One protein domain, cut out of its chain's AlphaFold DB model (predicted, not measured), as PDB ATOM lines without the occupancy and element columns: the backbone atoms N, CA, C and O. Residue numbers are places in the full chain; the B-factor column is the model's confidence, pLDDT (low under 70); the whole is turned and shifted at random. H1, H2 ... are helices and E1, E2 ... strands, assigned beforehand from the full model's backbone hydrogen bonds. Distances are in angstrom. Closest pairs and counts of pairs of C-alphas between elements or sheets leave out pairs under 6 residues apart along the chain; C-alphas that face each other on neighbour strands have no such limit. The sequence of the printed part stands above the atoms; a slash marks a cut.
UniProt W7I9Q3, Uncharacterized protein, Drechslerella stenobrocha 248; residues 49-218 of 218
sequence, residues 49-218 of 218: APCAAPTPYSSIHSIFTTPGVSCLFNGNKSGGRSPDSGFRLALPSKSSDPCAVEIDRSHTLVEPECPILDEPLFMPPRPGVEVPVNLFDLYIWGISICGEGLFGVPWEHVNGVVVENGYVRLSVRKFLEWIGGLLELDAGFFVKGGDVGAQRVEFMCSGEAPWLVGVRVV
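Overview. This is residues 49 to 218 of the 218 residues of an uncharacterized protein of Drechslerella stenobrocha 248 (UniProt W7I9Q3). In a model with little regular structure, a strongly twisted six-stranded sheet has helix H2 over one face, and long loops make much of the rest. Of 170 printed residues, 55 are in named elements, mixed in class: strands E1 to E3, helix H1, E4 to E7, H2, E8 and E9. The mixed sheet runs E3-E2-E8-E9-E4-E5. The whole is compact, radius of gyration of the C-alphas 16.8 A, spanning 54 by 38 by 35 A.

Arrangement. E1, residues 59 to 61, pairs with no named strand. E2, residues 70 to 73, is antiparallel to E8, residues 199 to 205, with N 71 and O 201 2.8 A apart. H2, residues 172 to 186, is on the sheet, with every O i to N i+4 pair within hydrogen-bond range.

Along the chain. E1 begins at C-alpha 59 (97.216, 188.096, 176.208). H2 spans 21.2 A and ends at C-alpha 186 (116.182, 172.074, 160.971).

Size, cuts and confidence. The printed part has no cut. Residues 91 to 114 make a long link. The mean pLDDT of the printed part is 70.7, with 75 printed residues under 70, among them residues 94 to 106, 184 to 198 and 204 to 218.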
ATOM      1  N   ALA A  49      95.122 189.208 171.847       86.31
ATOM      2  CA  ALA A  49      94.052 188.260 172.107       86.31
ATOM      3  C   ALA A  49      94.247 187.629 173.497       86.31
ATOM      4  O   ALA A  49      95.363 187.205 173.812       86.31
ATOM      5  N   PRO A  50      93.199 187.560 174.340       79.81
ATOM      6  CA  PRO A  50      93.285 186.875 175.623       79.81
ATOM      7  C   PRO A  50      93.491 185.373 175.404       79.81
ATOM      8  O   PRO A  50      92.832 184.762 174.562       79.81
ATOM      9  N   CYS A  51      94.386 184.768 176.176       70.94
ATOM     10  CA  CYS A  51      94.514 183.317 176.241       70.94
ATOM     11  C   CYS A  51      93.508 182.735 177.241       70.94
ATOM     12  O   CYS A  51      93.070 183.417 178.162       70.94
ATOM     13  N   ALA A  52      93.167 181.453 177.077       60.34
ATOM     14  CA  ALA A  52      92.159 180.751 177.879       60.34
ATOM     15  C   ALA A  52      92.454 180.694 179.394       60.34
ATOM     16  O   ALA A  52      91.583 180.317 180.179       60.34
ATOM     17  N   ALA A  53      93.662 181.074 179.827       58.00
ATOM     18  CA  ALA A  53      93.984 181.191 181.240       58.00
ATOM     19  C   ALA A  53      93.177 182.341 181.885       58.00
ATOM     20  O   ALA A  53      93.148 183.449 181.353       58.00
ATOM     21  N   PRO A  54      92.561 182.134 183.063       52.28
ATOM     22  CA  PRO A  54      91.688 183.111 183.725       52.28
ATOM     23  C   PRO A  54      92.427 184.331 184.310       52.28
ATOM     24  O   PRO A  54      91.883 185.048 185.150       52.28
ATOM     25  N   THR A  55      93.670 184.590 183.904       59.72
ATOM     26  CA  THR A  55      94.432 185.741 184.378       59.72
ATOM     27  C   THR A  55      94.132 186.972 183.519       59.72
ATOM     28  O   THR A  55      94.326 186.935 182.308       59.72
ATOM     29  N   PRO A  56      93.737 188.114 184.109       55.50
ATOM     30  CA  PRO A  56      93.327 189.316 183.368       55.50
ATOM     31  C   PRO A  56      94.450 190.014 182.567       55.50
ATOM     32  O   PRO A  56      94.239 191.101 182.028       55.50
ATOM     33  N   TYR A  57      95.637 189.404 182.489       63.56
ATOM     34  CA  TYR A  57      96.844 189.941 181.857       63.56
ATOM     35  C   TYR A  57      97.550 188.925 180.941       63.56
ATOM     36  O   TYR A  57      98.629 189.212 180.433       63.56
ATOM     37  N   SER A  58      96.954 187.749 180.716       71.50
ATOM     38  CA  SER A  58      97.471 186.751 179.776       71.50
ATOM     39  C   SER A  58      96.913 186.996 178.377       71.50
ATOM     40  O   SER A  58      95.941 186.356 177.978       71.50
ATOM     41  N   SER A  59      97.522 187.920 177.632       84.50
ATOM     42  CA  SER A  59      97.216 188.096 176.208       84.50
ATOM     43  C   SER A  59      98.471 188.010 175.342       84.50
ATOM     44  O   SER A  59      99.503 188.590 175.689       84.50
ATOM     45  N   ILE A  60      98.379 187.314 174.208       86.94
ATOM     46  CA  ILE A  60      99.431 187.230 173.178       86.94
ATOM     47  C   ILE A  60      99.048 188.143 172.019       86.94
ATOM     48  O   ILE A  60      97.868 188.410 171.787       86.94
ATOM     49  N   HIS A  61     100.036 188.633 171.286       91.50
ATOM     50  CA  HIS A  61      99.791 189.398 170.077       91.50
ATOM     51  C   HIS A  61      98.952 188.583 169.073       91.50
ATOM     52  O   HIS A  61      99.254 187.423 168.781       91.50
ATOM     53  N   SER A  62      97.928 189.205 168.490       90.62
ATOM     54  CA  SER A  62      96.926 188.541 167.647       90.62
ATOM     55  C   SER A  62      97.492 187.922 166.363       90.62
ATOM     56  O   SER A  62      96.826 187.106 165.733       90.62
ATOM     57  N   ILE A  63      98.738 188.241 165.997       89.62
ATOM     58  CA  ILE A  63      99.495 187.563 164.925       89.62
ATOM     59  C   ILE A  63      99.526 186.044 165.132       89.62
ATOM     60  O   ILE A  63      99.396 185.303 164.165       89.62
ATOM     61  N   PHE A  64      99.658 185.583 166.378       86.12
ATOM     62  CA  PHE A  64      99.791 184.158 166.702       86.12
ATOM     63  C   PHE A  64      98.449 183.448 166.902       86.12
ATOM     64  O   PHE A  64      98.409 182.228 167.042       86.12
ATOM     65  N   THR A  65      97.346 184.198 166.939       83.75
ATOM     66  CA  THR A  65      96.003 183.663 167.212       83.75
ATOM     67  C   THR A  65      95.035 183.859 166.055       83.75
ATOM     68  O   THR A  65      93.952 183.282 166.074       83.75
ATOM     69  N   THR A  66      95.379 184.689 165.069       85.94
ATOM     70  CA  THR A  66      94.495 185.000 163.943       85.94
ATOM     71  C   THR A  66      94.631 183.935 162.859       85.94
ATOM     72  O   THR A  66      95.717 183.791 162.292       85.94
ATOM     73  N   PRO A  67      93.544 183.216 162.520       82.31
ATOM     74  CA  PRO A  67      93.575 182.219 161.458       82.31
ATOM     75  C   PRO A  67      94.003 182.817 160.113       82.31
ATOM     76  O   PRO A  67      93.586 183.917 159.751       82.31
ATOM     77  N   GLY A  68      94.816 182.075 159.360       79.25
ATOM     78  CA  GLY A  68      95.284 182.477 158.030       79.25
ATOM     79  C   GLY A  68      96.451 183.468 158.022       79.25
ATOM     80  O   GLY A  68      96.952 183.790 156.946       79.25
ATOM     81  N   VAL A  69      96.924 183.931 159.186       86.06
ATOM     82  CA  VAL A  69      98.230 184.598 159.274       86.06
ATOM     83  C   VAL A  69      99.329 183.562 159.082       86.06
ATOM     84  O   VAL A  69      99.332 182.515 159.732       86.06
ATOM     85  N   SER A  70     100.293 183.872 158.220       85.50
ATOM     86  CA  SER A  70     101.466 183.026 158.013       85.50
ATOM     87  C   SER A  70     102.749 183.843 157.926       85.50
ATOM     88  O   SER A  70     102.733 185.038 157.631       85.50
ATOM     89  N   CYS A  71     103.876 183.205 158.214       87.06
ATOM     90  CA  CYS A  71     105.204 183.784 158.119       87.06
ATOM     91  C   CYS A  71     105.999 183.050 157.040       87.06
ATOM     92  O   CYS A  71     106.090 181.828 157.054       87.06
ATOM     93  N   LEU A  72     106.537 183.792 156.081       85.00
ATOM     94  CA  LEU A  72     107.325 183.282 154.967       85.00
ATOM     95  C   LEU A  72     108.797 183.501 155.284       85.00
ATOM     96  O   LEU A  72     109.229 184.649 155.349       85.00
ATOM     97  N   PHE A  73     109.556 182.429 155.458       81.81
ATOM     98  CA  PHE A  73     110.992 182.470 155.703       81.81
ATOM     99  C   PHE A  73     111.748 182.161 154.411       81.81
ATOM    100  O   PHE A  73     111.561 181.106 153.805       81.81
ATOM    101  N   ASN A  74     112.608 183.081 153.971       71.38
ATOM    102  CA  ASN A  74     113.401 182.894 152.757       71.38
ATOM    103  C   ASN A  74     114.769 182.298 153.112       71.38
ATOM    104  O   ASN A  74     115.590 182.969 153.732       71.38
ATOM    105  N   GLY A  75     115.040 181.072 152.655       54.47
ATOM    106  CA  GLY A  75     116.313 180.378 152.891       54.47
ATOM    107  C   GLY A  75     117.510 180.901 152.078       54.47
ATOM    108  O   GLY A  75     118.648 180.509 152.336       54.47
ATOM    109  N   ASN A  76     117.306 181.799 151.105       50.78
ATOM    110  CA  ASN A  76     118.375 182.241 150.206       50.78
ATOM    111  C   ASN A  76     119.120 183.481 150.723       50.78
ATOM    112  O   ASN A  76     118.858 184.614 150.319       50.78
ATOM    113  N   LYS A  77     120.153 183.247 151.538       51.72
ATOM    114  CA  LYS A  77     121.291 184.170 151.695       51.72
ATOM    115  C   LYS A  77     122.309 183.927 150.576       51.72
ATOM    116  O   LYS A  77     123.399 183.417 150.812       51.72
ATOM    117  N   SER A  78     121.980 184.300 149.344       40.28
ATOM    118  CA  SER A  78     122.954 184.281 148.246       40.28
ATOM    119  C   SER A  78     122.922 185.591 147.469       40.28
ATOM    120  O   SER A  78     122.136 185.761 146.543       40.28
ATOM    121  N   GLY A  79     123.831 186.499 147.840       36.62
ATOM    122  CA  GLY A  79     124.299 187.570 146.959       36.62
ATOM    123  C   GLY A  79     123.828 188.986 147.296       36.62
ATOM    124  O   GLY A  79     122.944 189.514 146.644       36.62
ATOM    125  N   GLY A  80     124.539 189.637 148.222       42.03
ATOM    126  CA  GLY A  80     124.866 191.065 148.130       42.03
ATOM    127  C   GLY A  80     123.760 192.097 148.400       42.03
ATOM    128  O   GLY A  80     122.944 192.394 147.540       42.03
ATOM    129  N   ARG A  81     123.927 192.810 149.527       37.72
ATOM    130  CA  ARG A  81     123.367 194.145 149.851       37.72
ATOM    131  C   ARG A  81     121.944 194.245 150.412       37.72
ATOM    132  O   ARG A  81     121.303 195.273 150.227       37.72
ATOM    133  N   SER A  82     121.524 193.292 151.232       37.34
ATOM    134  CA  SER A  82     120.695 193.659 152.383       37.34
ATOM    135  C   SER A  82     121.131 192.820 153.580       37.34
ATOM    136  O   SER A  82     121.119 191.592 153.477       37.34
ATOM    137  N   PRO A  83     121.569 193.426 154.694       45.75
ATOM    138  CA  PRO A  83     121.304 192.791 155.969       45.75
ATOM    139  C   PRO A  83     119.781 192.862 156.190       45.75
ATOM    140  O   PRO A  83     119.061 193.493 155.420       45.75
ATOM    141  N   ASP A  84     119.299 192.251 157.253       53.06
ATOM    142  CA  ASP A  84     118.003 192.595 157.839       53.06
ATOM    143  C   ASP A  84     116.808 191.769 157.336       53.06
ATOM    144  O   ASP A  84     116.182 192.011 156.312       53.06
ATOM    145  N   SER A  85     116.480 190.795 158.193       54.78
ATOM    146  CA  SER A  85     115.215 190.075 158.343       54.78
ATOM    147  C   SER A  85     114.867 189.004 157.292       54.78
ATOM    148  O   SER A  85     114.401 189.247 156.187       54.78
ATOM    149  N   GLY A  86     115.079 187.742 157.681       74.88
ATOM    150  CA  GLY A  86     114.846 186.559 156.845       74.88
ATOM    151  C   GLY A  86     113.380 186.136 156.707       74.88
ATOM    152  O   GLY A  86     113.138 184.983 156.357       74.88
ATOM    153  N   PHE A  87     112.411 187.012 157.009       85.62
ATOM    154  CA  PHE A  87     110.993 186.655 157.002       85.62
ATOM    155  C   PHE A  87     110.084 187.736 156.413       85.62
ATOM    156  O   PHE A  87     110.449 188.901 156.348       85.62
ATOM    157  N   ARG A  88     108.868 187.364 156.017       89.50
ATOM    158  CA  ARG A  88     107.755 188.283 155.729       89.50
ATOM    159  C   ARG A  88     106.479 187.738 156.335       89.50
ATOM    160  O   ARG A  88     106.258 186.533 156.306       89.50
ATOM    161  N   LEU A  89     105.618 188.601 156.863       89.50
ATOM    162  CA  LEU A  89     104.316 188.168 157.371       89.50
ATOM    163  C   LEU A  89     103.264 188.316 156.267       89.50
ATOM    164  O   LEU A  89     103.108 189.393 155.699       89.50
ATOM    165  N   ALA A  90     102.534 187.250 155.969       89.00
ATOM    166  CA  ALA A  90     101.372 187.278 155.097       89.00
ATOM    167  C   ALA A  90     100.103 187.346 155.957       89.00
ATOM    168  O   ALA A  90      99.828 186.457 156.764       89.00
ATOM    169  N   LEU A  91      99.342 188.428 155.791       87.81
ATOM    170  CA  LEU A  91      98.041 188.600 156.439       87.81
ATOM    171  C   LEU A  91      96.981 187.735 155.746       87.81
ATOM    172  O   LEU A  91      97.095 187.523 154.534       87.81
ATOM    173  N   PRO A  92      95.933 187.296 156.470       83.19
ATOM    174  CA  PRO A  92      94.869 186.483 155.899       83.19
ATOM    175  C   PRO A  92      94.272 187.141 154.653       83.19
ATOM    176  O   PRO A  92      94.013 188.353 154.621       83.19
ATOM    177  N   SER A  93      94.043 186.330 153.618       75.44
ATOM    178  CA  SER A  93      93.291 186.776 152.449       75.44
ATOM    179  C   SER A  93      91.885 187.188 152.881       75.44
ATOM    180  O   SER A  93      91.213 186.481 153.631       75.44
ATOM    181  N   LYS A  94      91.408 188.325 152.371       68.94
ATOM    182  CA  LYS A  94      89.995 188.712 152.499       68.94
ATOM    183  C   LYS A  94      89.091 187.934 151.528       68.94
ATOM    184  O   LYS A  94      87.878 188.136 151.555       68.94
ATOM    185  N   SER A  95      89.649 187.075 150.663       55.94
ATOM    186  CA  SER A  95      88.852 186.199 149.803       55.94
ATOM    187  C   SER A  95      88.280 185.035 150.609       55.94
ATOM    188  O   SER A  95      88.975 184.367 151.366       55.94
ATOM    189  N   SER A  96      86.994 184.774 150.420       48.34
ATOM    190  CA  SER A  96      86.222 183.725 151.089       48.34
ATOM    191  C   SER A  96      86.528 182.303 150.594       48.34
ATOM    192  O   SER A  96      85.684 181.426 150.762       48.34
ATOM    193  N   ASP A  97      87.674 182.070 149.945       47.16
ATOM    194  CA  ASP A  97      88.014 180.770 149.357       47.16
ATOM    195  C   ASP A  97      89.120 180.068 150.167       47.16
ATOM    196  O   ASP A  97      90.299 180.402 150.018       47.16
ATOM    197  N   PRO A  98      88.762 179.114 151.047       45.75
ATOM    198  CA  PRO A  98      89.713 178.378 151.877       45.75
ATOM    199  C   PRO A  98      90.576 177.371 151.092       45.75
ATOM    200  O   PRO A  98      91.447 176.743 151.689       45.75
ATOM    201  N   CYS A  99      90.360 177.203 149.780       44.44
ATOM    202  CA  CYS A  99      91.088 176.251 148.930       44.44
ATOM    203  C   CYS A  99      92.201 176.884 148.070       44.44
ATOM    204  O   CYS A  99      92.804 176.185 147.254       44.44
ATOM    205  N   ALA A 100      92.504 178.177 148.225       45.88
ATOM    206  CA  ALA A 100      93.614 178.817 147.517       45.88
ATOM    207  C   ALA A 100      94.967 178.375 148.114       45.88
ATOM    208  O   ALA A 100      95.475 178.961 149.067       45.88
ATOM    209  N   VAL A 101      95.525 177.289 147.570       45.03
ATOM    210  CA  VAL A 101      96.804 176.682 147.996       45.03
ATOM    211  C   VAL A 101      98.021 177.468 147.486       45.03
ATOM    212  O   VAL A 101      99.108 177.369 148.048       45.03
ATOM    213  N   GLU A 102      97.856 178.312 146.472       47.66
ATOM    214  CA  GLU A 102      98.907 179.230 146.042       47.66
ATOM    215  C   GLU A 102      98.803 180.525 146.853       47.66
ATOM    216  O   GLU A 102      97.697 181.011 147.104       47.66
ATOM    217  N   ILE A 103      99.941 181.098 147.275       50.94
ATOM    218  CA  ILE A 103     100.003 182.489 147.754       50.94
ATOM    219  C   ILE A 103      99.684 183.355 146.539       50.94
ATOM    220  O   ILE A 103     100.557 183.874 145.845       50.94
ATOM    221  N   ASP A 104      98.399 183.420 146.231       47.69
ATOM    222  CA  ASP A 104      97.860 184.234 145.178       47.69
ATOM    223  C   ASP A 104      98.190 185.687 145.527       47.69
ATOM    224  O   ASP A 104      98.389 186.053 146.696       47.69
ATOM    225  N   ARG A 105      98.233 186.543 144.511       51.50
ATOM    226  CA  ARG A 105      98.567 187.977 144.600       51.50
ATOM    227  C   ARG A 105      97.632 188.787 145.526       51.50
ATOM    228  O   ARG A 105      97.704 190.012 145.555       51.50
ATOM    229  N   SER A 106      96.737 188.115 146.243       59.06
ATOM    230  CA  SER A 106      95.723 188.613 147.164       59.06
ATOM    231  C   SER A 106      96.211 188.804 148.606       59.06
ATOM    232  O   SER A 106      95.583 189.558 149.352       59.06
ATOM    233  N   HIS A 107      97.317 188.170 149.019       70.56
ATOM    234  CA  HIS A 107      97.823 188.318 150.387       70.56
ATOM    235  C   HIS A 107      98.536 189.661 150.576       70.56
ATOM    236  O   HIS A 107      99.371 190.076 149.771       70.56
ATOM    237  N   THR A 108      98.223 190.352 151.674       84.00
ATOM    238  CA  THR A 108      98.973 191.548 152.077       84.00
ATOM    239  C   THR A 108     100.253 191.099 152.776       84.00
ATOM    240  O   THR A 108     100.182 190.505 153.852       84.00
ATOM    241  N   LEU A 109     101.405 191.377 152.163       88.00
ATOM    242  CA  LEU A 109     102.714 191.106 152.751       88.00
ATOM    243  C   LEU A 109     103.160 192.274 153.632       88.00
ATOM    244  O   LEU A 109     103.008 193.443 153.270       88.00
ATOM    245  N   VAL A 110     103.717 191.939 154.786       89.62
ATOM    246  CA  VAL A 110     104.223 192.877 155.781       89.62
ATOM    247  C   VAL A 110     105.708 192.610 155.944       89.62
ATOM    248  O   VAL A 110     106.116 191.511 156.334       89.62
ATOM    249  N   GLU A 111     106.500 193.626 155.621       90.69
ATOM    250  CA  GLU A 111     107.946 193.578 155.792       90.69
ATOM    251  C   GLU A 111     108.310 193.654 157.287       90.69
ATOM    252  O   GLU A 111     107.565 194.259 158.077       90.69
ATOM    253  N   PRO A 112     109.440 193.068 157.705       89.88
ATOM    254  CA  PRO A 112     109.820 193.004 159.114       89.88
ATOM    255  C   PRO A 112     110.001 194.365 159.784       89.88
ATOM    256  O   PRO A 112     109.754 194.481 160.984       89.88
ATOM    257  N   GLU A 113     110.340 195.416 159.036       90.69
ATOM    258  CA  GLU A 113     110.472 196.794 159.527       90.69
ATOM    259  C   GLU A 113     109.128 197.435 159.905       90.69
ATOM    260  O   GLU A 113     109.088 198.570 160.384       90.69
ATOM    261  N   CYS A 114     108.006 196.736 159.708       91.06
ATOM    262  CA  CYS A 114     106.701 197.210 160.143       91.06
ATOM    263  C   CYS A 114     106.705 197.507 161.659       91.06
ATOM    264  O   CYS A 114     106.995 196.605 162.449       91.06
ATOM    265  N   PRO A 115     106.321 198.727 162.093       92.12
ATOM    266  CA  PRO A 115     106.344 199.111 163.508       92.12
ATOM    267  C   PRO A 115     105.472 198.249 164.426       92.12
ATOM    268  O   PRO A 115     105.751 198.155 165.615       92.12
ATOM    269  N   ILE A 116     104.421 197.615 163.896       91.62
ATOM    270  CA  ILE A 116     103.580 196.693 164.682       91.62
ATOM    271  C   ILE A 116     104.377 195.452 165.108       91.62
ATOM    272  O   ILE A 116     104.115 194.878 166.158       91.62
ATOM    273  N   LEU A 117     105.403 195.061 164.346       92.75
ATOM    274  CA  LEU A 117     106.262 193.932 164.703       92.75
ATOM    275  C   LEU A 117     107.268 194.289 165.812       92.75
ATOM    276  O   LEU A 117     107.845 193.390 166.417       92.75
ATOM    277  N   ASP A 118     107.459 195.571 166.132       92.81
ATOM    278  CA  ASP A 118     108.261 195.998 167.288       92.81
ATOM    279  C   ASP A 118     107.501 195.898 168.618       92.81
ATOM    280  O   ASP A 118     108.084 196.094 169.688       92.81
ATOM    281  N   GLU A 119     106.207 195.583 168.581       92.62
ATOM    282  CA  GLU A 119     105.399 195.447 169.786       92.62
ATOM    283  C   GLU A 119     105.750 194.184 170.581       92.62
ATOM    284  O   GLU A 119     106.187 193.186 169.998       92.62
ATOM    285  N   PRO A 120     105.562 194.202 171.914       91.81
ATOM    286  CA  PRO A 120     105.755 193.027 172.752       91.81
ATOM    287  C   PRO A 120     104.926 191.829 172.280       91.81
ATOM    288  O   PRO A 120     103.756 191.981 171.931       91.81
ATOM    289  N   LEU A 121     105.514 190.636 172.348       90.31
ATOM    290  CA  LEU A 121     104.864 189.355 172.090       90.31
ATOM    291  C   LEU A 121     103.655 189.148 173.010       90.31
ATOM    292  O   LEU A 121     102.581 188.756 172.558       90.31
ATOM    293  N   PHE A 122     103.828 189.464 174.291       88.38
ATOM    294  CA  PHE A 122     102.794 189.403 175.315       88.38
ATOM    295  C   PHE A 122     102.391 190.798 175.756       88.38
ATOM    296  O   PHE A 122     103.248 191.675 175.896       88.38
ATOM    297  N   MET A 123     101.107 190.997 176.046       87.38
ATOM    298  CA  MET A 123     100.639 192.267 176.588       87.38
ATOM    299  C   MET A 123     101.354 192.558 177.921       87.38
ATOM    300  O   MET A 123     101.360 191.695 178.801       87.38
ATOM    301  N   PRO A 124     101.954 193.751 178.100       82.81
ATOM    302  CA  PRO A 124     102.601 194.095 179.357       82.81
ATOM    303  C   PRO A 124     101.622 194.068 180.535       82.81
ATOM    304  O   PRO A 124     100.487 194.546 180.398       82.81
ATOM    305  N   PRO A 125     102.048 193.569 181.709       79.00
ATOM    306  CA  PRO A 125     101.246 193.673 182.917       79.00
ATOM    307  C   PRO A 125     101.029 195.148 183.265       79.00
ATOM    308  O   PRO A 125     101.865 196.015 182.989       79.00
ATOM    309  N   ARG A 126      99.892 195.452 183.896       77.69
ATOM    310  CA  ARG A 126      99.648 196.811 184.389       77.69
ATOM    311  C   ARG A 126     100.653 197.147 185.500       77.69
ATOM    312  O   ARG A 126     101.022 196.255 186.266       77.69
ATOM    313  N   PRO A 127     101.068 198.420 185.635       78.19
ATOM    314  CA  PRO A 127     101.926 198.835 186.738       78.19
ATOM    315  C   PRO A 127     101.344 198.416 188.096       78.19
ATOM    316  O   PRO A 127     100.164 198.647 188.356       78.19
ATOM    317  N   GLY A 128     102.174 197.807 188.948       74.94
ATOM    318  CA  GLY A 128     101.787 197.366 190.295       74.94
ATOM    319  C   GLY A 128     101.121 195.988 190.380       74.94
ATOM    320  O   GLY A 128     100.679 195.613 191.460       74.94
ATOM    321  N   VAL A 129     101.039 195.237 189.279       75.44
ATOM    322  CA  VAL A 129     100.538 193.855 189.281       75.44
ATOM    323  C   VAL A 129     101.695 192.876 189.469       75.44
ATOM    324  O   VAL A 129     102.654 192.893 188.697       75.44
ATOM    325  N   GLU A 130     101.582 191.995 190.462       72.00
ATOM    326  CA  GLU A 130     102.476 190.846 190.604       72.00
ATOM    327  C   GLU A 130     102.160 189.800 189.530       72.00
ATOM    328  O   GLU A 130     101.021 189.350 189.384       72.00
ATOM    329  N   VAL A 131     103.178 189.433 188.756       70.12
ATOM    330  CA  VAL A 131     103.078 188.415 187.711       70.12
ATOM    331  C   VAL A 131     103.545 187.082 188.297       70.12
ATOM    332  O   VAL A 131     104.661 187.015 188.815       70.12
ATOM    333  N   PRO A 132     102.735 186.010 188.228       68.56
ATOM    334  CA  PRO A 132     103.187 184.679 188.599       68.56
ATOM    335  C   PRO A 132     104.423 184.281 187.788       68.56
ATOM    336  O   PRO A 132     104.443 184.416 186.562       68.56
ATOM    337  N   VAL A 133     105.434 183.750 188.472       63.44
ATOM    338  CA  VAL A 133     106.586 183.102 187.834       63.44
ATOM    339  C   VAL A 133     106.014 181.968 186.970       63.44
ATOM    340  O   VAL A 133     105.312 181.118 187.514       63.44
ATOM    341  N   ASN A 134     106.240 182.000 185.649       65.81
ATOM    342  CA  ASN A 134     105.737 181.058 184.621       65.81
ATOM    343  C   ASN A 134     104.408 181.420 183.925       65.81
ATOM    344  O   ASN A 134     103.855 180.601 183.194       65.81
ATOM    345  N   LEU A 135     103.873 182.639 184.086       64.88
ATOM    346  CA  LEU A 135     102.640 183.016 183.369       64.88
ATOM    347  C   LEU A 135     102.807 183.034 181.833       64.88
ATOM    348  O   LEU A 135     101.819 182.896 181.117       64.88
ATOM    349  N   PHE A 136     104.038 183.197 181.341       69.38
ATOM    350  CA  PHE A 136     104.367 183.410 179.927       69.38
ATOM    351  C   PHE A 136     105.226 182.291 179.323       69.38
ATOM    352  O   PHE A 136     105.995 182.528 178.391       69.38
ATOM    353  N   ASP A 137     105.101 181.068 179.838       74.06
ATOM    354  CA  ASP A 137     105.702 179.895 179.202       74.06
ATOM    355  C   ASP A 137     104.972 179.616 177.881       74.06
ATOM    356  O   ASP A 137     103.815 179.195 177.871       74.06
ATOM    357  N   LEU A 138     105.640 179.902 176.761       79.69
ATOM    358  CA  LEU A 138     105.148 179.626 175.413       79.69
ATOM    359  C   LEU A 138     105.614 178.242 174.991       79.69
ATOM    360  O   LEU A 138     106.798 177.925 175.098       79.69
ATOM    361  N   TYR A 139     104.696 177.446 174.463       76.56
ATOM    362  CA  TYR A 139     104.998 176.136 173.919       76.56
ATOM    363  C   TYR A 139     104.759 176.136 172.418       76.56
ATOM    364  O   TYR A 139     103.726 176.602 171.937       76.56
ATOM    365  N   ILE A 140     105.715 175.596 171.677       76.50
ATOM    366  CA  ILE A 140     105.643 175.427 170.235       76.50
ATOM    367  C   ILE A 140     105.454 173.948 169.931       76.50
ATOM    368  O   ILE A 140     106.104 173.090 170.528       76.50
ATOM    369  N   TRP A 141     104.573 173.639 168.989       71.19
ATOM    370  CA  TRP A 141     104.347 172.273 168.522       71.19
ATOM    371  C   TRP A 141     104.470 172.204 167.000       71.19
ATOM    372  O   TRP A 141     104.060 173.140 166.328       71.19
ATOM    373  N   GLY A 142     105.012 171.113 166.452       62.34
ATOM    374  CA  GLY A 142     105.078 170.890 164.998       62.34
ATOM    375  C   GLY A 142     106.375 171.330 164.301       62.34
ATOM    376  O   GLY A 142     106.460 171.236 163.081       62.34
ATOM    377  N   ILE A 143     107.401 171.748 165.051       60.47
ATOM    378  CA  ILE A 143     108.763 171.944 164.521       60.47
ATOM    379  C   ILE A 143     109.546 170.626 164.659       60.47
ATOM    380  O   ILE A 143     109.736 170.142 165.776       60.47
ATOM    381  N   SER A 144     110.015 170.049 163.545       52.03
ATOM    382  CA  SER A 144     110.654 168.720 163.517       52.03
ATOM    383  C   SER A 144     112.002 168.642 164.247       52.03
ATOM    384  O   SER A 144     112.361 167.557 164.707       52.03
ATOM    385  N   ILE A 145     112.690 169.773 164.452       51.62
ATOM    386  CA  ILE A 145     113.986 169.873 165.163       51.62
ATOM    387  C   ILE A 145     113.975 169.176 166.534       51.62
ATOM    388  O   ILE A 145     115.004 168.676 166.984       51.62
ATOM    389  N   CYS A 146     112.827 169.154 167.221       46.03
ATOM    390  CA  CYS A 146     112.721 168.683 168.607       46.03
ATOM    391  C   CYS A 146     111.973 167.341 168.764       46.03
ATOM    392  O   CYS A 146     111.723 166.916 169.893       46.03
ATOM    393  N   GLY A 147     111.635 166.656 167.662       49.50
ATOM    394  CA  GLY A 147     110.792 165.449 167.653       49.50
ATOM    395  C   GLY A 147     109.287 165.754 167.582       49.50
ATOM    396  O   GLY A 147     108.886 166.913 167.556       49.50
ATOM    397  N   GLU A 148     108.433 164.719 167.538       53.69
ATOM    398  CA  GLU A 148     106.953 164.828 167.530       53.69
ATOM    399  C   GLU A 148     106.388 165.325 168.885       53.69
ATOM    400  O   GLU A 148     105.487 164.725 169.468       53.69
ATOM    401  N   GLY A 149     106.953 166.400 169.438       59.97
ATOM    402  CA  GLY A 149     106.736 166.835 170.811       59.97
ATOM    403  C   GLY A 149     106.400 168.314 170.948       59.97
ATOM    404  O   GLY A 149     106.674 169.143 170.082       59.97
ATOM    405  N   LEU A 150     105.779 168.627 172.081       69.81
ATOM    406  CA  LEU A 150     105.598 169.978 172.592       69.81
ATOM    407  C   LEU A 150     106.951 170.504 173.097       69.81
ATOM    408  O   LEU A 150     107.590 169.852 173.921       69.81
ATOM    409  N   PHE A 151     107.369 171.679 172.642       72.94
ATOM    410  CA  PHE A 151     108.635 172.296 173.023       72.94
ATOM    411  C   PHE A 151     108.392 173.633 173.727       72.94
ATOM    412  O   PHE A 151     107.802 174.536 173.144       72.94
ATOM    413  N   GLY A 152     108.837 173.772 174.976       80.25
ATOM    414  CA  GLY A 152     108.806 175.059 175.678       80.25
ATOM    415  C   GLY A 152     109.879 175.999 175.132       80.25
ATOM    416  O   GLY A 152     111.012 175.569 174.930       80.25
ATOM    417  N   VAL A 153     109.539 177.265 174.891       84.12
ATOM    418  CA  VAL A 153     110.494 178.263 174.391       84.12
ATOM    419  C   VAL A 153     111.563 178.537 175.457       84.12
ATOM    420  O   VAL A 153     111.225 179.036 176.532       84.12
ATOM    421  N   PRO A 154     112.851 178.267 175.173       85.06
ATOM    422  CA  PRO A 154     113.933 178.514 176.112       85.06
ATOM    423  C   PRO A 154     114.320 179.989 176.039       85.06
ATOM    424  O   PRO A 154     115.205 180.384 175.277       85.06
ATOM    425  N   TRP A 155     113.601 180.829 176.783       85.62
ATOM    426  CA  TRP A 155     113.742 182.286 176.757       85.62
ATOM    427  C   TRP A 155     115.188 182.770 176.948       85.62
ATOM    428  O   TRP A 155     115.585 183.765 176.347       85.62
ATOM    429  N   GLU A 156     115.995 182.038 177.713       82.88
ATOM    430  CA  GLU A 156     117.425 182.261 177.942       82.88
ATOM    431  C   GLU A 156     118.300 182.157 176.681       82.88
ATOM    432  O   GLU A 156     119.414 182.684 176.650       82.88
ATOM    433  N   HIS A 157     117.810 181.493 175.635       82.12
ATOM    434  CA  HIS A 157     118.499 181.307 174.359       82.12
ATOM    435  C   HIS A 157     117.935 182.189 173.238       82.12
ATOM    436  O   HIS A 157     118.434 182.156 172.111       82.12
ATOM    437  N   VAL A 158     116.909 182.995 173.525       84.56
ATOM    438  CA  VAL A 158     116.299 183.897 172.547       84.56
ATOM    439  C   VAL A 158     116.942 185.281 172.654       84.56
ATOM    440  O   VAL A 158     116.815 185.991 173.652       84.56
ATOM    441  N   ASN A 159     117.633 185.696 171.592       84.25
ATOM    442  CA  ASN A 159     118.307 186.992 171.548       84.25
ATOM    443  C   ASN A 159     117.320 188.159 171.716       84.25
ATOM    444  O   ASN A 159     116.321 188.260 171.006       84.25
ATOM    445  N   GLY A 160     117.656 189.094 172.608       82.75
ATOM    446  CA  GLY A 160     116.846 190.288 172.862       82.75
ATOM    447  C   GLY A 160     115.681 190.073 173.829       82.75
ATOM    448  O   GLY A 160     114.910 191.010 174.033       82.75
ATOM    449  N   VAL A 161     115.559 188.889 174.440       88.06
ATOM    450  CA  VAL A 161     114.656 188.688 175.578       88.06
ATOM    451  C   VAL A 161     115.198 189.399 176.810       88.06
ATOM    452  O   VAL A 161     116.374 189.285 177.154       88.06
ATOM    453  N   VAL A 162     114.303 190.079 177.521       84.62
ATOM    454  CA  VAL A 162     114.525 190.506 178.903       84.62
ATOM    455  C   VAL A 162     113.450 189.865 179.774       84.62
ATOM    456  O   VAL A 162     112.261 190.027 179.502       84.62
ATOM    457  N   VAL A 163     113.852 189.138 180.818       80.12
ATOM    458  CA  VAL A 163     112.923 188.576 181.809       80.12
ATOM    459  C   VAL A 163     112.968 189.441 183.064       80.12
ATOM    460  O   VAL A 163     113.961 189.448 183.786       80.12
ATOM    461  N   GLU A 164     111.895 190.182 183.321       74.44
ATOM    462  CA  GLU A 164     111.746 191.044 184.500       74.44
ATOM    463  C   GLU A 164     110.568 190.534 185.329       74.44
ATOM    464  O   GLU A 164     109.434 190.534 184.858       74.44
ATOM    465  N   ASN A 165     110.816 190.094 186.567       71.12
ATOM    466  CA  ASN A 165     109.770 189.619 187.488       71.12
ATOM    467  C   ASN A 165     108.849 188.534 186.885       71.12
ATOM    468  O   ASN A 165     107.636 188.574 187.067       71.12
ATOM    469  N   GLY A 166     109.410 187.591 186.119       69.94
ATOM    470  CA  GLY A 166     108.646 186.519 185.463       69.94
ATOM    471  C   GLY A 166     107.892 186.940 184.194       69.94
ATOM    472  O   GLY A 166     107.281 186.093 183.546       69.94
ATOM    473  N   TYR A 167     107.952 188.218 183.805       78.31
ATOM    474  CA  TYR A 167     107.421 188.711 182.537       78.31
ATOM    475  C   TYR A 167     108.494 188.681 181.445       78.31
ATOM    476  O   TYR A 167     109.585 189.231 181.608       78.31
ATOM    477  N   VAL A 168     108.157 188.061 180.314       83.06
ATOM    478  CA  VAL A 168     109.016 187.981 179.130       83.06
ATOM    479  C   VAL A 168     108.785 189.206 178.250       83.06
ATOM    480  O   VAL A 168     107.719 189.383 177.658       83.06
ATOM    481  N   ARG A 169     109.813 190.046 178.125       87.25
ATOM    482  CA  ARG A 169     109.849 191.187 177.206       87.25
ATOM    483  C   ARG A 169     110.625 190.798 175.959       87.25
ATOM    484  O   ARG A 169     111.851 190.756 175.970       87.25
ATOM    485  N   LEU A 170     109.889 190.545 174.885       91.44
ATOM    486  CA  LEU A 170     110.415 190.257 173.554       91.44
ATOM    487  C   LEU A 170     109.467 190.854 172.521       91.44
ATOM    488  O   LEU A 170     108.256 190.764 172.714       91.44
ATOM    489  N   SER A 171     109.977 191.455 171.447       92.81
ATOM    490  CA  SER A 171     109.102 191.919 170.367       92.81
ATOM    491  C   SER A 171     108.676 190.775 169.451       92.81
ATOM    492  O   SER A 171     109.391 189.778 169.309       92.81
ATOM    493  N   VAL A 172     107.539 190.938 168.773       92.94
ATOM    494  CA  VAL A 172     107.073 189.991 167.750       92.94
ATOM    495  C   VAL A 172     108.155 189.753 166.693       92.94
ATOM    496  O   VAL A 172     108.432 188.607 166.353       92.94
ATOM    497  N   ARG A 173     108.820 190.813 166.215       93.25
ATOM    498  CA  ARG A 173     109.913 190.730 165.236       93.25
ATOM    499  C   ARG A 173     111.023 189.812 165.732       93.25
ATOM    500  O   ARG A 173     111.398 188.892 165.018       93.25
ATOM    501  N   LYS A 174     111.542 190.048 166.943       91.62
ATOM    502  CA  LYS A 174     112.650 189.252 167.492       91.62
ATOM    503  C   LYS A 174     112.265 187.795 167.707       91.62
ATOM    504  O   LYS A 174     113.077 186.911 167.451       91.62
ATOM    505  N   PHE A 175     111.021 187.545 168.100       90.94
ATOM    506  CA  PHE A 175     110.508 186.186 168.194       90.94
ATOM    507  C   PHE A 175     110.444 185.494 166.823       90.94
ATOM    508  O   PHE A 175     110.947 184.384 166.680       90.94
ATOM    509  N   LEU A 176     109.903 186.156 165.793       89.44
ATOM    510  CA  LEU A 176     109.848 185.606 164.431       89.44
ATOM    511  C   LEU A 176     111.246 185.394 163.827       89.44
ATOM    512  O   LEU A 176     111.477 184.369 163.196       89.44
ATOM    513  N   GLU A 177     112.199 186.300 164.064       88.62
ATOM    514  CA  GLU A 177     113.609 186.108 163.680       88.62
ATOM    515  C   GLU A 177     114.206 184.846 164.320       88.62
ATOM    516  O   GLU A 177     114.899 184.084 163.646       88.62
ATOM    517  N   TRP A 178     113.923 184.605 165.604       87.38
ATOM    518  CA  TRP A 178     114.379 183.406 166.306       87.38
ATOM    519  C   TRP A 178     113.748 182.125 165.740       87.38
ATOM    520  O   TRP A 178     114.475 181.164 165.495       87.38
ATOM    521  N   ILE A 179     112.442 182.132 165.441       84.12
ATOM    522  CA  ILE A 179     111.767 181.016 164.753       84.12
ATOM    523  C   ILE A 179     112.430 180.728 163.401       84.12
ATOM    524  O   ILE A 179     112.725 179.575 163.100       84.12
ATOM    525  N   GLY A 180     112.724 181.764 162.612       81.25
ATOM    526  CA  GLY A 180     113.437 181.606 161.344       81.25
ATOM    527  C   GLY A 180     114.814 180.965 161.519       81.25
ATOM    528  O   GLY A 180     115.176 180.069 160.764       81.25
ATOM    529  N   GLY A 181     115.558 181.365 162.556       79.69
ATOM    530  CA  GLY A 181     116.846 180.759 162.898       79.69
ATOM    531  C   GLY A 181     116.741 179.284 163.291       79.69
ATOM    532  O   GLY A 181     117.590 178.491 162.893       79.69
ATOM    533  N   LEU A 182     115.693 178.892 164.024       77.25
ATOM    534  CA  LEU A 182     115.428 177.479 164.311       77.25
ATOM    535  C   LEU A 182     115.191 176.694 163.017       77.25
ATOM    536  O   LEU A 182     115.816 175.663 162.797       77.25
ATOM    537  N   LEU A 183     114.341 177.202 162.131       74.12
ATOM    538  CA  LEU A 183     114.014 176.539 160.868       74.12
ATOM    539  C   LEU A 183     115.220 176.406 159.924       74.12
ATOM    540  O   LEU A 183     115.362 175.382 159.254       74.12
ATOM    541  N   GLU A 184     116.126 177.393 159.912       69.75
ATOM    542  CA  GLU A 184     117.422 177.288 159.219       69.75
ATOM    543  C   GLU A 184     118.274 176.124 159.775       69.75
ATOM    544  O   GLU A 184     118.981 175.467 159.010       69.75
ATOM    545  N   LEU A 185     118.201 175.840 161.082       64.06
ATOM    546  CA  LEU A 185     118.917 174.730 161.725       64.06
ATOM    547  C   LEU A 185     118.248 173.363 161.482       64.06
ATOM    548  O   LEU A 185     118.963 172.367 161.368       64.06
ATOM    549  N   ASP A 186     116.914 173.304 161.352       59.34
ATOM    550  CA  ASP A 186     116.182 172.074 160.971       59.34
ATOM    551  C   ASP A 186     116.499 171.620 159.545       59.34
ATOM    552  O   ASP A 186     116.459 170.435 159.212       59.34
ATOM    553  N   ALA A 187     116.849 172.575 158.678       55.16
ATOM    554  CA  ALA A 187     117.118 172.352 157.264       55.16
ATOM    555  C   ALA A 187     118.369 171.491 156.973       55.16
ATOM    556  O   ALA A 187     118.789 171.392 155.824       55.16
ATOM    557  N   GLY A 188     118.907 170.758 157.958       47.81
ATOM    558  CA  GLY A 188     119.751 169.575 157.741       47.81
ATOM    559  C   GLY A 188     119.127 168.513 156.814       47.81
ATOM    560  O   GLY A 188     119.844 167.657 156.298       47.81
ATOM    561  N   PHE A 189     117.828 168.611 156.506       40.56
ATOM    562  CA  PHE A 189     117.175 167.992 155.347       40.56
ATOM    563  C   PHE A 189     117.430 168.772 154.040       40.56
ATOM    564  O   PHE A 189     116.510 169.170 153.326       40.56
ATOM    565  N   PHE A 190     118.697 168.968 153.672       41.62
ATOM    566  CA  PHE A 190     119.027 169.400 152.317       41.62
ATOM    567  C   PHE A 190     118.690 168.264 151.346       41.62
ATOM    568  O   PHE A 190     119.435 167.289 151.212       41.62
ATOM    569  N   VAL A 191     117.579 168.402 150.619       39.56
ATOM    570  CA  VAL A 191     117.415 167.702 149.345       39.56
ATOM    571  C   VAL A 191     118.594 168.130 148.478       39.56
ATOM    572  O   VAL A 191     118.724 169.296 148.109       39.56
ATOM    573  N   LYS A 192     119.500 167.189 148.195       33.88
ATOM    574  CA  LYS A 192     120.569 167.362 147.210       33.88
ATOM    575  C   LYS A 192     119.961 167.916 145.913       33.88
ATOM    576  O   LYS A 192     119.354 167.162 145.161       33.88
ATOM    577  N   GLY A 193     120.182 169.201 145.639       37.84
ATOM    578  CA  GLY A 193     120.065 169.770 144.293       37.84
ATOM    579  C   GLY A 193     118.774 170.508 143.922       37.84
ATOM    580  O   GLY A 193     118.450 170.516 142.740       37.84
ATOM    581  N   GLY A 194     118.064 171.152 144.853       38.19
ATOM    582  CA  GLY A 194     116.960 172.064 144.517       38.19
ATOM    583  C   GLY A 194     117.039 173.369 145.307       38.19
ATOM    584  O   GLY A 194     117.435 173.340 146.469       38.19
ATOM    585  N   ASP A 195     116.690 174.495 144.677       45.16
ATOM    586  CA  ASP A 195     116.488 175.782 145.354       45.16
ATOM    587  C   ASP A 195     115.652 175.572 146.625       45.16
ATOM    588  O   ASP A 195     114.579 174.965 146.574       45.16
ATOM    589  N   VAL A 196     116.147 176.049 147.770       50.28
ATOM    590  CA  VAL A 196     115.403 175.987 149.032       50.28
ATOM    591  C   VAL A 196     114.220 176.942 148.894       50.28
ATOM    592  O   VAL A 196     114.364 178.158 149.036       50.28
ATOM    593  N   GLY A 197     113.058 176.393 148.535       53.56
ATOM    594  CA  GLY A 197     111.804 177.137 148.475       53.56
ATOM    595  C   GLY A 197     111.531 177.825 149.812       53.56
ATOM    596  O   GLY A 197     111.900 177.314 150.869       53.56
ATOM    597  N   ALA A 198     110.921 179.010 149.764       62.66
ATOM    598  CA  ALA A 198     110.526 179.734 150.967       62.66
ATOM    599  C   ALA A 198     109.674 178.827 151.871       62.66
ATOM    600  O   ALA A 198     108.716 178.218 151.396       62.66
ATOM    601  N   GLN A 199     110.013 178.738 153.157       71.06
ATOM    602  CA  GLN A 199     109.225 177.972 154.118       71.06
ATOM    603  C   GLN A 199     108.070 178.835 154.612       71.06
ATOM    604  O   GLN A 199     108.287 179.939 155.117       71.06
ATOM    605  N   ARG A 200     106.839 178.342 154.480       75.56
ATOM    606  CA  ARG A 200     105.661 179.001 155.040       75.56
ATOM    607  C   ARG A 200     105.335 178.383 156.390       75.56
ATOM    608  O   ARG A 200     105.140 177.182 156.489       75.56
ATOM    609  N   VAL A 201     105.238 179.220 157.413       76.25
ATOM    610  CA  VAL A 201     104.858 178.843 158.773       76.25
ATOM    611  C   VAL A 201     103.491 179.408 159.096       76.25
ATOM    612  O   VAL A 201     103.282 180.615 159.011       76.25
ATOM    613  N   GLU A 202     102.572 178.550 159.511       78.31
ATOM    614  CA  GLU A 202     101.277 178.963 160.051       78.31
ATOM    615  C   GLU A 202     101.251 178.795 161.566       78.31
ATOM    616  O   GLU A 202     101.765 177.802 162.085       78.31
ATOM    617  N   PHE A 203     100.641 179.763 162.255       75.88
ATOM    618  CA  PHE A 203     100.468 179.742 163.703       75.88
ATOM    619  C   PHE A 203      99.051 179.300 164.066       75.88
ATOM    620  O   PHE A 203      98.071 179.831 163.543       75.88
ATOM    621  N   MET A 204      98.933 178.347 164.988       69.88
ATOM    622  CA  MET A 204      97.650 177.884 165.516       69.88
ATOM    623  C   MET A 204      97.661 177.975 167.038       69.88
ATOM    624  O   MET A 204      98.411 177.254 167.686       69.88
ATOM    625  N   CYS A 205      96.819 178.824 167.623       67.38
ATOM    626  CA  CYS A 205      96.626 178.816 169.070       67.38
ATOM    627  C   CYS A 205      95.594 177.749 169.437       67.38
ATOM    628  O   CYS A 205      94.451 177.818 168.981       67.38
ATOM    629  N   SER A 206      95.966 176.782 170.279       62.22
ATOM    630  CA  SER A 206      94.968 175.889 170.872       62.22
ATOM    631  C   SER A 206      94.117 176.709 171.838       62.22
ATOM    632  O   SER A 206      94.623 177.221 172.833       62.22
ATOM    633  N   GLY A 207      92.822 176.861 171.562       57.28
ATOM    634  CA  GLY A 207      91.895 177.499 172.506       57.28
ATOM    635  C   GLY A 207      91.780 176.746 173.839       57.28
ATOM    636  O   GLY A 207      91.222 177.280 174.792       57.28
ATOM    637  N   GLU A 208      92.313 175.521 173.907       56.62
ATOM    638  CA  GLU A 208      92.255 174.625 175.063       56.62
ATOM    639  C   GLU A 208      93.525 174.669 175.931       56.62
ATOM    640  O   GLU A 208      93.464 174.323 177.110       56.62
ATOM    641  N   ALA A 209      94.664 175.115 175.385       57.31
ATOM    642  CA  ALA A 209      95.936 175.204 176.104       57.31
ATOM    643  C   ALA A 209      96.531 176.618 175.976       57.31
ATOM    644  O   ALA A 209      96.807 177.063 174.859       57.31
ATOM    645  N   PRO A 210      96.740 177.347 177.090       57.66
ATOM    646  CA  PRO A 210      97.283 178.695 177.030       57.66
ATOM    647  C   PRO A 210      98.687 178.662 176.424       57.66
ATOM    648  O   PRO A 210      99.492 177.798 176.763       57.66
ATOM    649  N   TRP A 211      98.965 179.611 175.526       64.56
ATOM    650  CA  TRP A 211     100.294 179.817 174.943       64.56
ATOM    651  C   TRP A 211     100.862 178.609 174.188       64.56
ATOM    652  O   TRP A 211     102.073 178.496 174.033       64.56
ATOM    653  N   LEU A 212     100.004 177.711 173.700       62.00
ATOM    654  CA  LEU A 212     100.406 176.703 172.729       62.00
ATOM    655  C   LEU A 212     100.250 177.272 171.324       62.00
ATOM    656  O   LEU A 212      99.127 177.467 170.859       62.00
ATOM    657  N   VAL A 213     101.373 177.497 170.651       66.75
ATOM    658  CA  VAL A 213     101.431 177.921 169.255       66.75
ATOM    659  C   VAL A 213     101.888 176.737 168.405       66.75
ATOM    660  O   VAL A 213     103.059 176.366 168.381       66.75
ATOM    661  N   GLY A 214     100.946 176.125 167.694       64.06
ATOM    662  CA  GLY A 214     101.252 175.173 166.637       64.06
ATOM    663  C   GLY A 214     101.949 175.889 165.487       64.06
ATOM    664  O   GLY A 214     101.488 176.939 165.051       64.06
ATOM    665  N   VAL A 215     103.047 175.318 165.016       67.62
ATOM    666  CA  VAL A 215     103.826 175.740 163.859       67.62
ATOM    667  C   VAL A 215     103.701 174.644 162.819       67.62
ATOM    668  O   VAL A 215     104.114 173.508 163.039       67.62
ATOM    669  N   ARG A 216     103.106 174.985 161.681       66.94
ATOM    670  CA  ARG A 216     103.015 174.089 160.531       66.94
ATOM    671  C   ARG A 216     103.859 174.644 159.398       66.94
ATOM    672  O   ARG A 216     103.583 175.753 158.947       66.94
ATOM    673  N   VAL A 217     104.841 173.868 158.944       65.56
ATOM    674  CA  VAL A 217     105.538 174.136 157.681       65.56
ATOM    675  C   VAL A 217     104.628 173.673 156.539       65.56
ATOM    676  O   VAL A 217     104.201 172.514 156.525       65.56
ATOM    677  N   VAL A 218     104.269 174.595 155.646       60.09
ATOM    678  CA  VAL A 218     103.383 174.386 154.486       60.09
ATOM    679  C   VAL A 218     104.174 174.506 153.196       60.09
ATOM    680  O   VAL A 218     105.012 175.433 153.111       60.09
TER     681      VAL A 218